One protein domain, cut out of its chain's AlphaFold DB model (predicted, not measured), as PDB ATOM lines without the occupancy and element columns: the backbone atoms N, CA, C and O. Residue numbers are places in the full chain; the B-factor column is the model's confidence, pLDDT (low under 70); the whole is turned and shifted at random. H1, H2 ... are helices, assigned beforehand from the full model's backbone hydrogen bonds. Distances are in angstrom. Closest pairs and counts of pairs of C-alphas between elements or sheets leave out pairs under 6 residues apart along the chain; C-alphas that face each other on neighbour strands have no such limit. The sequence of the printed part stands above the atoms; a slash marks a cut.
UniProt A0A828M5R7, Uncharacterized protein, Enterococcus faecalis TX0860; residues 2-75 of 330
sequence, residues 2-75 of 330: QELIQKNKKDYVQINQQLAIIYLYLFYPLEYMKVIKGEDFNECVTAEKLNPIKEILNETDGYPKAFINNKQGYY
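Overview. This is residues 2 to 75 of the 330 residues of an uncharacterized protein of Enterococcus faecalis TX0860 (UniProt A0A828M5R7). H2 runs through the middle, with H3 packed on its second half and H5 on its first; H1 lies off at one end. The 74 printed residues, all helix in class, hold six named helices, H1 to H6. The whole is compact, radius of gyration of the C-alphas 11.6 A, spans 32 by 25 by 20 A.

Arrangement. H1, residues 2 to 6, is near H2, residues 15 to 27. H2 touches H3, residues 29 to 36, closest at C-alphas 25 and 32, 5.4 A, and H5, residues 48 to 58, closest at C-alphas 17 and 57, 5.6 A. H3 touches H4, residues 41 to 44. H6, residues 71 to 74, only just touches H2, with 3 pairs of C-alphas within 8 A. Every O i to N i+4 pair is within hydrogen-bond range in H1, H2, H3; in H5, 5 of 7.

Along the chain. Find C-alpha 2 at (-15.116, 113.463, 22.901) and C-alpha 74, H6's end, at (-22.630, 117.991, 33.170).

Size, cuts and confidence. The link H5 to H6 is long, and pLDDT is under 70 at residues 2, 7 to 8, 42 to 46.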
ATOM      1  N   GLN A   2     -14.111 114.529  22.981       69.12
ATOM      2  CA  GLN A   2     -15.116 113.463  22.901       69.12
ATOM      3  C   GLN A   2     -16.435 113.804  23.618       69.12
ATOM      4  O   GLN A   2     -17.492 113.686  23.018       69.12
ATOM      5  N   GLU A   3     -16.375 114.324  24.845       73.75
ATOM      6  CA  GLU A   3     -17.578 114.662  25.621       73.75
ATOM      7  C   GLU A   3     -18.405 115.795  24.984       73.75
ATOM      8  O   GLU A   3     -19.596 115.653  24.740       73.75
ATOM      9  N   LEU A   4     -17.769 116.910  24.617       75.56
ATOM     10  CA  LEU A   4     -18.481 118.052  24.029       75.56
ATOM     11  C   LEU A   4     -19.081 117.739  22.649       75.56
ATOM     12  O   LEU A   4     -20.167 118.224  22.342       75.56
ATOM     13  N   ILE A   5     -18.384 116.939  21.831       73.19
ATOM     14  CA  ILE A   5     -18.764 116.674  20.435       73.19
ATOM     15  C   ILE A   5     -19.555 115.367  20.302       73.19
ATOM     16  O   ILE A   5     -20.673 115.386  19.801       73.19
ATOM     17  N   GLN A   6     -19.026 114.229  20.765       70.31
ATOM     18  CA  GLN A   6     -19.678 112.921  20.577       70.31
ATOM     19  C   GLN A   6     -20.887 112.722  21.494       70.31
ATOM     20  O   GLN A   6     -21.826 112.029  21.109       70.31
ATOM     21  N   LYS A   7     -20.898 113.337  22.683       67.19
ATOM     22  CA  LYS A   7     -22.087 113.367  23.554       67.19
ATOM     23  C   LYS A   7     -22.974 114.585  23.299       67.19
ATOM     24  O   LYS A   7     -23.959 114.771  24.006       67.19
ATOM     25  N   ASN A   8     -22.657 115.362  22.253       69.00
ATOM     26  CA  ASN A   8     -23.425 116.510  21.781       69.00
ATOM     27  C   ASN A   8     -23.707 117.517  22.902       69.00
ATOM     28  O   ASN A   8     -24.813 118.014  22.972       69.00
ATOM     29  N   LYS A   9     -22.752 117.792  23.801       77.38
ATOM     30  CA  LYS A   9     -22.973 118.685  24.953       77.38
ATOM     31  C   LYS A   9     -22.650 120.145  24.689       77.38
ATOM     32  O   LYS A   9     -23.123 120.993  25.430       77.38
ATOM     33  N   LYS A  10     -21.873 120.445  23.645       80.00
ATOM     34  CA  LYS A  10     -21.345 121.791  23.360       80.00
ATOM     35  C   LYS A  10     -22.380 122.920  23.495       80.00
ATOM     36  O   LYS A  10     -22.034 123.974  24.010       80.00
ATOM     37  N   ASP A  11     -23.617 122.682  23.066       77.94
ATOM     38  CA  ASP A  11     -24.673 123.702  23.049       77.94
ATOM     39  C   ASP A  11     -25.699 123.551  24.196       77.94
ATOM     40  O   ASP A  11     -26.687 124.278  24.218       77.94
ATOM     41  N   TYR A  12     -25.489 122.610  25.129       77.19
ATOM     42  CA  TYR A  12     -26.436 122.265  26.211       77.19
ATOM     43  C   TYR A  12     -25.858 122.408  27.624       77.19
ATOM     44  O   TYR A  12     -26.567 122.183  28.605       77.19
ATOM     45  N   VAL A  13     -24.584 122.785  27.736       83.94
ATOM     46  CA  VAL A  13     -23.894 123.059  29.001       83.94
ATOM     47  C   VAL A  13     -23.027 124.302  28.856       83.94
ATOM     48  O   VAL A  13     -22.573 124.629  27.758       83.94
ATOM     49  N   GLN A  14     -22.742 124.977  29.963       88.75
ATOM     50  CA  GLN A  14     -21.755 126.050  29.960       88.75
ATOM     51  C   GLN A  14     -20.347 125.464  29.817       88.75
ATOM     52  O   GLN A  14     -19.933 124.601  30.595       88.75
ATOM     53  N   ILE A  15     -19.600 125.924  28.809       88.56
ATOM     54  CA  ILE A  15     -18.318 125.314  28.429       88.56
ATOM     55  C   ILE A  15     -17.306 125.348  29.577       88.56
ATOM     56  O   ILE A  15     -16.678 124.327  29.846       88.56
ATOM     57  N   ASN A  16     -17.187 126.472  30.287       90.12
ATOM     58  CA  ASN A  16     -16.237 126.616  31.396       90.12
ATOM     59  C   ASN A  16     -16.515 125.598  32.510       90.12
ATOM     60  O   ASN A  16     -15.614 124.888  32.954       90.12
ATOM     61  N   GLN A  17     -17.784 125.444  32.879       91.31
ATOM     62  CA  GLN A  17     -18.224 124.482  33.885       91.31
ATOM     63  C   GLN A  17     -18.060 123.030  33.420       91.31
ATOM     64  O   GLN A  17     -17.603 122.181  34.182       91.31
ATOM     65  N   GLN A  18     -18.338 122.720  32.150       91.38
ATOM     66  CA  GLN A  18     -18.093 121.377  31.614       91.38
ATOM     67  C   GLN A  18     -16.601 121.032  31.580       91.38
ATOM     68  O   GLN A  18     -16.236 119.883  31.837       91.38
ATOM     69  N   LEU A  19     -15.735 122.005  31.286       90.81
ATOM     70  CA  LEU A  19     -14.285 121.835  31.364       90.81
ATOM     71  C   LEU A  19     -13.827 121.608  32.809       90.81
ATOM     72  O   LEU A  19     -12.996 120.730  33.033       90.81
ATOM     73  N   ALA A  20     -14.409 122.315  33.780       90.94
ATOM     74  CA  ALA A  20     -14.152 122.099  35.201       90.94
ATOM     75  C   ALA A  20     -14.542 120.678  35.656       90.94
ATOM     76  O   ALA A  20     -13.756 120.006  36.325       90.94
ATOM     77  N   ILE A  21     -15.692 120.159  35.211       90.62
ATOM     78  CA  ILE A  21     -16.106 118.771  35.486       90.62
ATOM     79  C   ILE A  21     -15.168 117.746  34.829       90.62
ATOM     80  O   ILE A  21     -14.786 116.763  35.465       90.62
ATOM     81  N   ILE A  22     -14.745 117.977  33.580       89.44
ATOM     82  CA  ILE A  22     -13.759 117.115  32.905       89.44
ATOM     83  C   ILE A  22     -12.425 117.127  33.665       89.44
ATOM     84  O   ILE A  22     -11.803 116.079  33.836       89.44
ATOM     85  N   TYR A  23     -11.990 118.295  34.141       90.44
ATOM     86  CA  TYR A  23     -10.773 118.434  34.934       90.44
ATOM     87  C   TYR A  23     -10.855 117.638  36.244       90.44
ATOM     88  O   TYR A  23      -9.936 116.878  36.553       90.44
ATOM     89  N   LEU A  24     -11.969 117.742  36.977       89.44
ATOM     90  CA  LEU A  24     -12.188 116.956  38.194       89.44
ATOM     91  C   LEU A  24     -12.125 115.457  37.922       89.44
ATOM     92  O   LEU A  24     -11.446 114.740  38.646       89.44
ATOM     93  N   TYR A  25     -12.766 114.984  36.858       89.81
ATOM     94  CA  TYR A  25     -12.717 113.569  36.499       89.81
ATOM     95  C   TYR A  25     -11.294 113.073  36.208       89.81
ATOM     96  O   TYR A  25     -10.913 111.999  36.671       89.81
ATOM     97  N   LEU A  26     -10.508 113.847  35.456       90.06
ATOM     98  CA  LEU A  26      -9.172 113.435  35.019       90.06
ATOM     99  C   LEU A  26      -8.127 113.491  36.138       90.06
ATOM    100  O   LEU A  26      -7.245 112.636  36.183       90.06
ATOM    101  N   PHE A  27      -8.202 114.494  37.015       89.56
ATOM    102  CA  PHE A  27      -7.137 114.783  37.984       89.56
ATOM    103  C   PHE A  27      -7.548 114.566  39.446       89.56
ATOM    104  O   PHE A  27      -6.680 114.377  40.294       89.56
ATOM    105  N   TYR A  28      -8.850 114.548  39.746       89.00
ATOM    106  CA  TYR A  28      -9.403 114.394  41.098       89.00
ATOM    107  C   TYR A  28     -10.602 113.422  41.114       89.00
ATOM    108  O   TYR A  28     -11.701 113.789  41.542       89.00
ATOM    109  N   PRO A  29     -10.427 112.164  40.666       86.62
ATOM    110  CA  PRO A  29     -11.537 111.238  40.430       86.62
ATOM    111  C   PRO A  29     -12.369 110.936  41.685       86.62
ATOM    112  O   PRO A  29     -13.576 110.728  41.581       86.62
ATOM    113  N   LEU A  30     -11.762 110.949  42.878       86.56
ATOM    114  CA  LEU A  30     -12.496 110.775  44.137       86.56
ATOM    115  C   LEU A  30     -13.447 111.944  44.415       86.56
ATOM    116  O   LEU A  30     -14.575 111.713  44.836       86.56
ATOM    117  N   GLU A  31     -13.022 113.175  44.134       85.88
ATOM    118  CA  GLU A  31     -13.871 114.358  44.300       85.88
ATOM    119  C   GLU A  31     -14.981 114.387  43.252       85.88
ATOM    120  O   GLU A  31     -16.136 114.651  43.572       85.88
ATOM    121  N   TYR A  32     -14.672 114.002  42.012       86.50
ATOM    122  CA  TYR A  32     -15.685 113.828  40.974       86.50
ATOM    123  C   TYR A  32     -16.764 112.798  41.363       86.50
ATOM    124  O   TYR A  32     -17.953 113.031  41.145       86.50
ATOM    125  N   MET A  33     -16.385 111.682  41.995       83.81
ATOM    126  CA  MET A  33     -17.351 110.681  42.464       83.81
ATOM    127  C   MET A  33     -18.307 111.231  43.530       83.81
ATOM    128  O   MET A  33     -19.478 110.849  43.533       83.81
ATOM    129  N   LYS A  34     -17.849 112.132  44.407       84.25
ATOM    130  CA  LYS A  34     -18.723 112.814  45.379       84.25
ATOM    131  C   LYS A  34     -19.743 113.712  44.672       84.25
ATOM    132  O   LYS A  34     -20.930 113.662  44.981       84.25
ATOM    133  N   VAL A  35     -19.306 114.439  43.638       81.69
ATOM    134  CA  VAL A  35     -20.177 115.285  42.799       81.69
ATOM    135  C   VAL A  35     -21.290 114.482  42.114       81.69
ATOM    136  O   VAL A  35     -22.438 114.930  42.070       81.69
ATOM    137  N   ILE A  36     -20.977 113.291  41.588       81.00
ATOM    138  CA  ILE A  36     -21.982 112.403  40.970       81.00
ATOM    139  C   ILE A  36     -22.981 111.883  42.008       81.00
ATOM    140  O   ILE A  36     -24.164 111.743  41.709       81.00
ATOM    141  N   LYS A  37     -22.533 111.617  43.239       82.69
ATOM    142  CA  LYS A  37     -23.403 111.169  44.340       82.69
ATOM    143  C   LYS A  37     -24.326 112.265  44.879       82.69
ATOM    144  O   LYS A  37     -25.107 112.001  45.786       82.69
ATOM    145  N   GLY A  38     -24.253 113.472  44.317       73.88
ATOM    146  CA  GLY A  38     -25.086 114.602  44.708       73.88
ATOM    147  C   GLY A  38     -24.585 115.341  45.945       73.88
ATOM    148  O   GLY A  38     -25.265 116.266  46.381       73.88
ATOM    149  N   GLU A  39     -23.409 114.985  46.472       80.00
ATOM    150  CA  GLU A  39     -22.791 115.705  47.585       80.00
ATOM    151  C   GLU A  39     -22.501 117.161  47.178       80.00
ATOM    152  O   GLU A  39     -22.204 117.451  46.008       80.00
ATOM    153  N   ASP A  40     -22.615 118.094  48.127       73.81
ATOM    154  CA  ASP A  40     -22.262 119.483  47.862       73.81
ATOM    155  C   ASP A  40     -20.743 119.594  47.705       73.81
ATOM    156  O   ASP A  40     -19.958 119.347  48.624       73.81
ATOM    157  N   PHE A  41     -20.316 119.975  46.505       70.81
ATOM    158  CA  PHE A  41     -18.910 120.142  46.174       70.81
ATOM    159  C   PHE A  41     -18.221 121.198  47.055       70.81
ATOM    160  O   PHE A  41     -17.021 121.094  47.324       70.81
ATOM    161  N   ASN A  42     -18.967 122.196  47.542       69.69
ATOM    162  CA  ASN A  42     -18.439 123.209  48.449       69.69
ATOM    163  C   ASN A  42     -18.122 122.638  49.833       69.69
ATOM    164  O   ASN A  42     -17.108 123.035  50.412       69.69
ATOM    165  N   GLU A  43     -18.930 121.691  50.310       69.56
ATOM    166  CA  GLU A  43     -18.769 121.028  51.607       69.56
ATOM    167  C   GLU A  43     -17.726 119.903  51.551       69.56
ATOM    168  O   GLU A  43     -16.950 119.710  52.486       69.56
ATOM    169  N   CYS A  44     -17.654 119.187  50.428       65.00
ATOM    170  CA  CYS A  44     -16.873 117.955  50.325       65.00
ATOM    171  C   CYS A  44     -15.408 118.130  49.919       65.00
ATOM    172  O   CYS A  44     -14.612 117.197  50.086       65.00
ATOM    173  N   VAL A  45     -15.041 119.302  49.396       66.31
ATOM    174  CA  VAL A  45     -13.682 119.599  48.932       66.31
ATOM    175  C   VAL A  45     -13.028 120.636  49.832       66.31
ATOM    176  O   VAL A  45     -13.347 121.813  49.760       66.31
ATOM    177  N   THR A  46     -12.058 120.249  50.653       65.69
ATOM    178  CA  THR A  46     -11.324 121.188  51.530       65.69
ATOM    179  C   THR A  46      -9.972 121.623  50.960       65.69
ATOM    180  O   THR A  46      -9.295 122.473  51.531       65.69
ATOM    181  N   ALA A  47      -9.563 121.058  49.822       74.94
ATOM    182  CA  ALA A  47      -8.292 121.379  49.192       74.94
ATOM    183  C   ALA A  47      -8.330 122.772  48.540       74.94
ATOM    184  O   ALA A  47      -8.993 122.958  47.522       74.94
ATOM    185  N   GLU A  48      -7.535 123.715  49.056       76.00
ATOM    186  CA  GLU A  48      -7.431 125.094  48.534       76.00
ATOM    187  C   GLU A  48      -7.116 125.155  47.029       76.00
ATOM    188  O   GLU A  48      -7.571 126.045  46.316       76.00
ATOM    189  N   LYS A  49      -6.387 124.159  46.509       81.75
ATOM    190  CA  LYS A  49      -6.049 124.036  45.079       81.75
ATOM    191  C   LYS A  49      -7.271 123.870  44.166       81.75
ATOM    192  O   LYS A  49      -7.146 124.063  42.962       81.75
ATOM    193  N   LEU A  50      -8.427 123.499  44.718       83.50
ATOM    194  CA  LEU A  50      -9.685 123.331  43.990       83.50
ATOM    195  C   LEU A  50     -10.624 124.538  44.128       83.50
ATOM    196  O   LEU A  50     -11.693 124.527  43.522       83.50
ATOM    197  N   ASN A  51     -10.223 125.598  44.840       84.50
ATOM    198  CA  ASN A  51     -11.011 126.830  44.949       84.50
ATOM    199  C   ASN A  51     -11.397 127.429  43.581       84.50
ATOM    200  O   ASN A  51     -12.577 127.721  43.407       84.50
ATOM    201  N   PRO A  52     -10.509 127.498  42.566       87.06
ATOM    202  CA  PRO A  52     -10.903 128.001  41.246       87.06
ATOM    203  C   PRO A  52     -11.990 127.150  40.575       87.06
ATOM    204  O   PRO A  52     -12.848 127.657  39.863       87.06
ATOM    205  N   ILE A  53     -11.976 125.834  40.810       86.94
ATOM    206  CA  ILE A  53     -12.999 124.925  40.283       86.94
ATOM    207  C   ILE A  53     -14.331 125.141  41.003       86.94
ATOM    208  O   ILE A  53     -15.374 125.133  40.352       86.94
ATOM    209  N   LYS A  54     -14.305 125.366  42.324       85.38
ATOM    210  CA  LYS A  54     -15.506 125.726  43.087       85.38
ATOM    211  C   LYS A  54     -16.128 127.014  42.567       85.38
ATOM    212  O   LYS A  54     -17.326 127.034  42.326       85.38
ATOM    213  N   GLU A  55     -15.322 128.053  42.364       87.12
ATOM    214  CA  GLU A  55     -15.787 129.338  41.834       87.12
ATOM    215  C   GLU A  55     -16.511 129.151  40.496       87.12
ATOM    216  O   GLU A  55     -17.675 129.519  40.389       87.12
ATOM    217  N   ILE A  56     -15.886 128.459  39.536       89.06
ATOM    218  CA  ILE A  56     -16.483 128.193  38.216       89.06
ATOM    219  C   ILE A  56     -17.801 127.407  38.332       89.06
ATOM    220  O   ILE A  56     -18.774 127.714  37.644       89.06
ATOM    221  N   LEU A  57     -17.850 126.367  39.171       87.69
ATOM    222  CA  LEU A  57     -19.042 125.517  39.312       87.69
ATOM    223  C   LEU A  57     -20.183 126.184  40.095       87.69
ATOM    224  O   LEU A  57     -21.330 125.754  39.949       87.69
ATOM    225  N   ASN A  58     -19.878 127.215  40.885       86.62
ATOM    226  CA  ASN A  58     -20.854 128.021  41.615       86.62
ATOM    227  C   ASN A  58     -21.408 129.191  40.787       86.62
ATOM    228  O   ASN A  58     -22.366 129.823  41.228       86.62
ATOM    229  N   GLU A  59     -20.853 129.485  39.607       86.62
ATOM    230  CA  GLU A  59     -21.439 130.473  38.693       86.62
ATOM    231  C   GLU A  59     -22.874 130.060  38.318       86.62
ATOM    232  O   GLU A  59     -23.111 128.965  37.806       86.62
ATOM    233  N   THR A  60     -23.848 130.933  38.573       83.50
ATOM    234  CA  THR A  60     -25.275 130.666  38.310       83.50
ATOM    235  C   THR A  60     -25.774 131.245  36.992       83.50
ATOM    236  O   THR A  60     -26.836 130.846  36.506       83.50
ATOM    237  N   ASP A  61     -25.025 132.187  36.427       79.38
ATOM    238  CA  ASP A  61     -25.483 133.047  35.344       79.38
ATOM    239  C   ASP A  61     -25.270 132.416  33.966       79.38
ATOM    240  O   ASP A  61     -24.400 131.573  33.761       79.38
ATOM    241  N   GLY A  62     -26.054 132.866  32.985       80.25
ATOM    242  CA  GLY A  62     -25.906 132.479  31.584       80.25
ATOM    243  C   GLY A  62     -26.820 131.338  31.129       80.25
ATOM    244  O   GLY A  62     -27.662 130.837  31.862       80.25
ATOM    245  N   TYR A  63     -26.682 130.967  29.856       78.62
ATOM    246  CA  TYR A  63     -27.457 129.906  29.211       78.62
ATOM    247  C   TYR A  63     -26.510 129.023  28.392       78.62
ATOM    248  O   TYR A  63     -25.663 129.588  27.689       78.62
ATOM    249  N   PRO A  64     -26.656 127.683  28.393       83.81
ATOM    250  CA  PRO A  64     -27.657 126.854  29.102       83.81
ATOM    251  C   PRO A  64     -27.537 126.854  30.640       83.81
ATOM    252  O   PRO A  64     -26.605 127.453  31.177       83.81
ATOM    253  N   LYS A  65     -28.487 126.205  31.348       84.12
ATOM    254  CA  LYS A  65     -28.543 126.162  32.831       84.12
ATOM    255  C   LYS A  65     -27.190 125.748  33.421       84.12
ATOM    256  O   LYS A  65     -26.658 124.711  33.028       84.12
ATOM    257  N   ALA A  66     -26.703 126.538  34.379       87.62
ATOM    258  CA  ALA A  66     -25.467 126.291  35.113       87.62
ATOM    259  C   ALA A  66     -25.440 124.926  35.821       87.62
ATOM    260  O   ALA A  66     -26.487 124.337  36.110       87.62
ATOM    261  N   PHE A  67     -24.237 124.458  36.165       86.75
ATOM    262  CA  PHE A  67     -23.991 123.172  36.820       86.75
ATOM    263  C   PHE A  67     -24.855 122.966  38.066       86.75
ATOM    264  O   PHE A  67     -25.523 121.940  38.181       86.75
ATOM    265  N   ILE A  68     -24.907 123.951  38.963       85.25
ATOM    266  CA  ILE A  68     -25.678 123.857  40.209       85.25
ATOM    267  C   ILE A  68     -27.180 123.629  39.968       85.25
ATOM    268  O   ILE A  68     -27.818 122.887  40.712       85.25
ATOM    269  N   ASN A  69     -27.707 124.173  38.869       81.44
ATOM    270  CA  ASN A  69     -29.117 124.102  38.479       81.44
ATOM    271  C   ASN A  69     -29.422 122.933  37.522       81.44
ATOM    272  O   ASN A  69     -30.574 122.717  37.150       81.44
ATOM    273  N   ASN A  70     -28.399 122.205  37.062       82.69
ATOM    274  CA  ASN A  70     -28.534 121.107  36.106       82.69
ATOM    275  C   ASN A  70     -27.364 120.112  36.207       82.69
ATOM    276  O   ASN A  70     -26.714 119.813  35.206       82.69
ATOM    277  N   LYS A  71     -27.075 119.585  37.404       84.69
ATOM    278  CA  LYS A  71     -25.877 118.757  37.651       84.69
ATOM    279  C   LYS A  71     -25.744 117.586  36.669       84.69
ATOM    280  O   LYS A  71     -24.675 117.397  36.087       84.69
ATOM    281  N   GLN A  72     -26.846 116.872  36.420       80.81
ATOM    282  CA  GLN A  72     -26.905 115.738  35.485       80.81
ATOM    283  C   GLN A  72     -26.473 116.116  34.064       80.81
ATOM    284  O   GLN A  72     -25.747 115.370  33.414       80.81
ATOM    285  N   GLY A  73     -26.801 117.331  33.607       79.44
ATOM    286  CA  GLY A  73     -26.347 117.830  32.310       79.44
ATOM    287  C   GLY A  73     -24.822 117.765  32.135       79.44
ATOM    288  O   GLY A  73     -24.291 117.520  31.051       79.44
ATOM    289  N   TYR A  74     -24.081 117.915  33.223       86.12
ATOM    290  CA  TYR A  74     -22.630 117.991  33.170       86.12
ATOM    291  C   TYR A  74     -21.933 116.649  33.429       86.12
ATOM    292  O   TYR A  74     -20.740 116.523  33.134       86.12
ATOM    293  N   TYR A  75     -22.650 115.629  33.915       86.38
ATOM    294  CA  TYR A  75     -22.093 114.309  34.229       86.38
ATOM    295  C   TYR A  75     -21.561 113.605  32.987       86.38
ATOM    296  O   TYR A  75     -22.251 113.498  31.976       86.38
TER     297      TYR A  75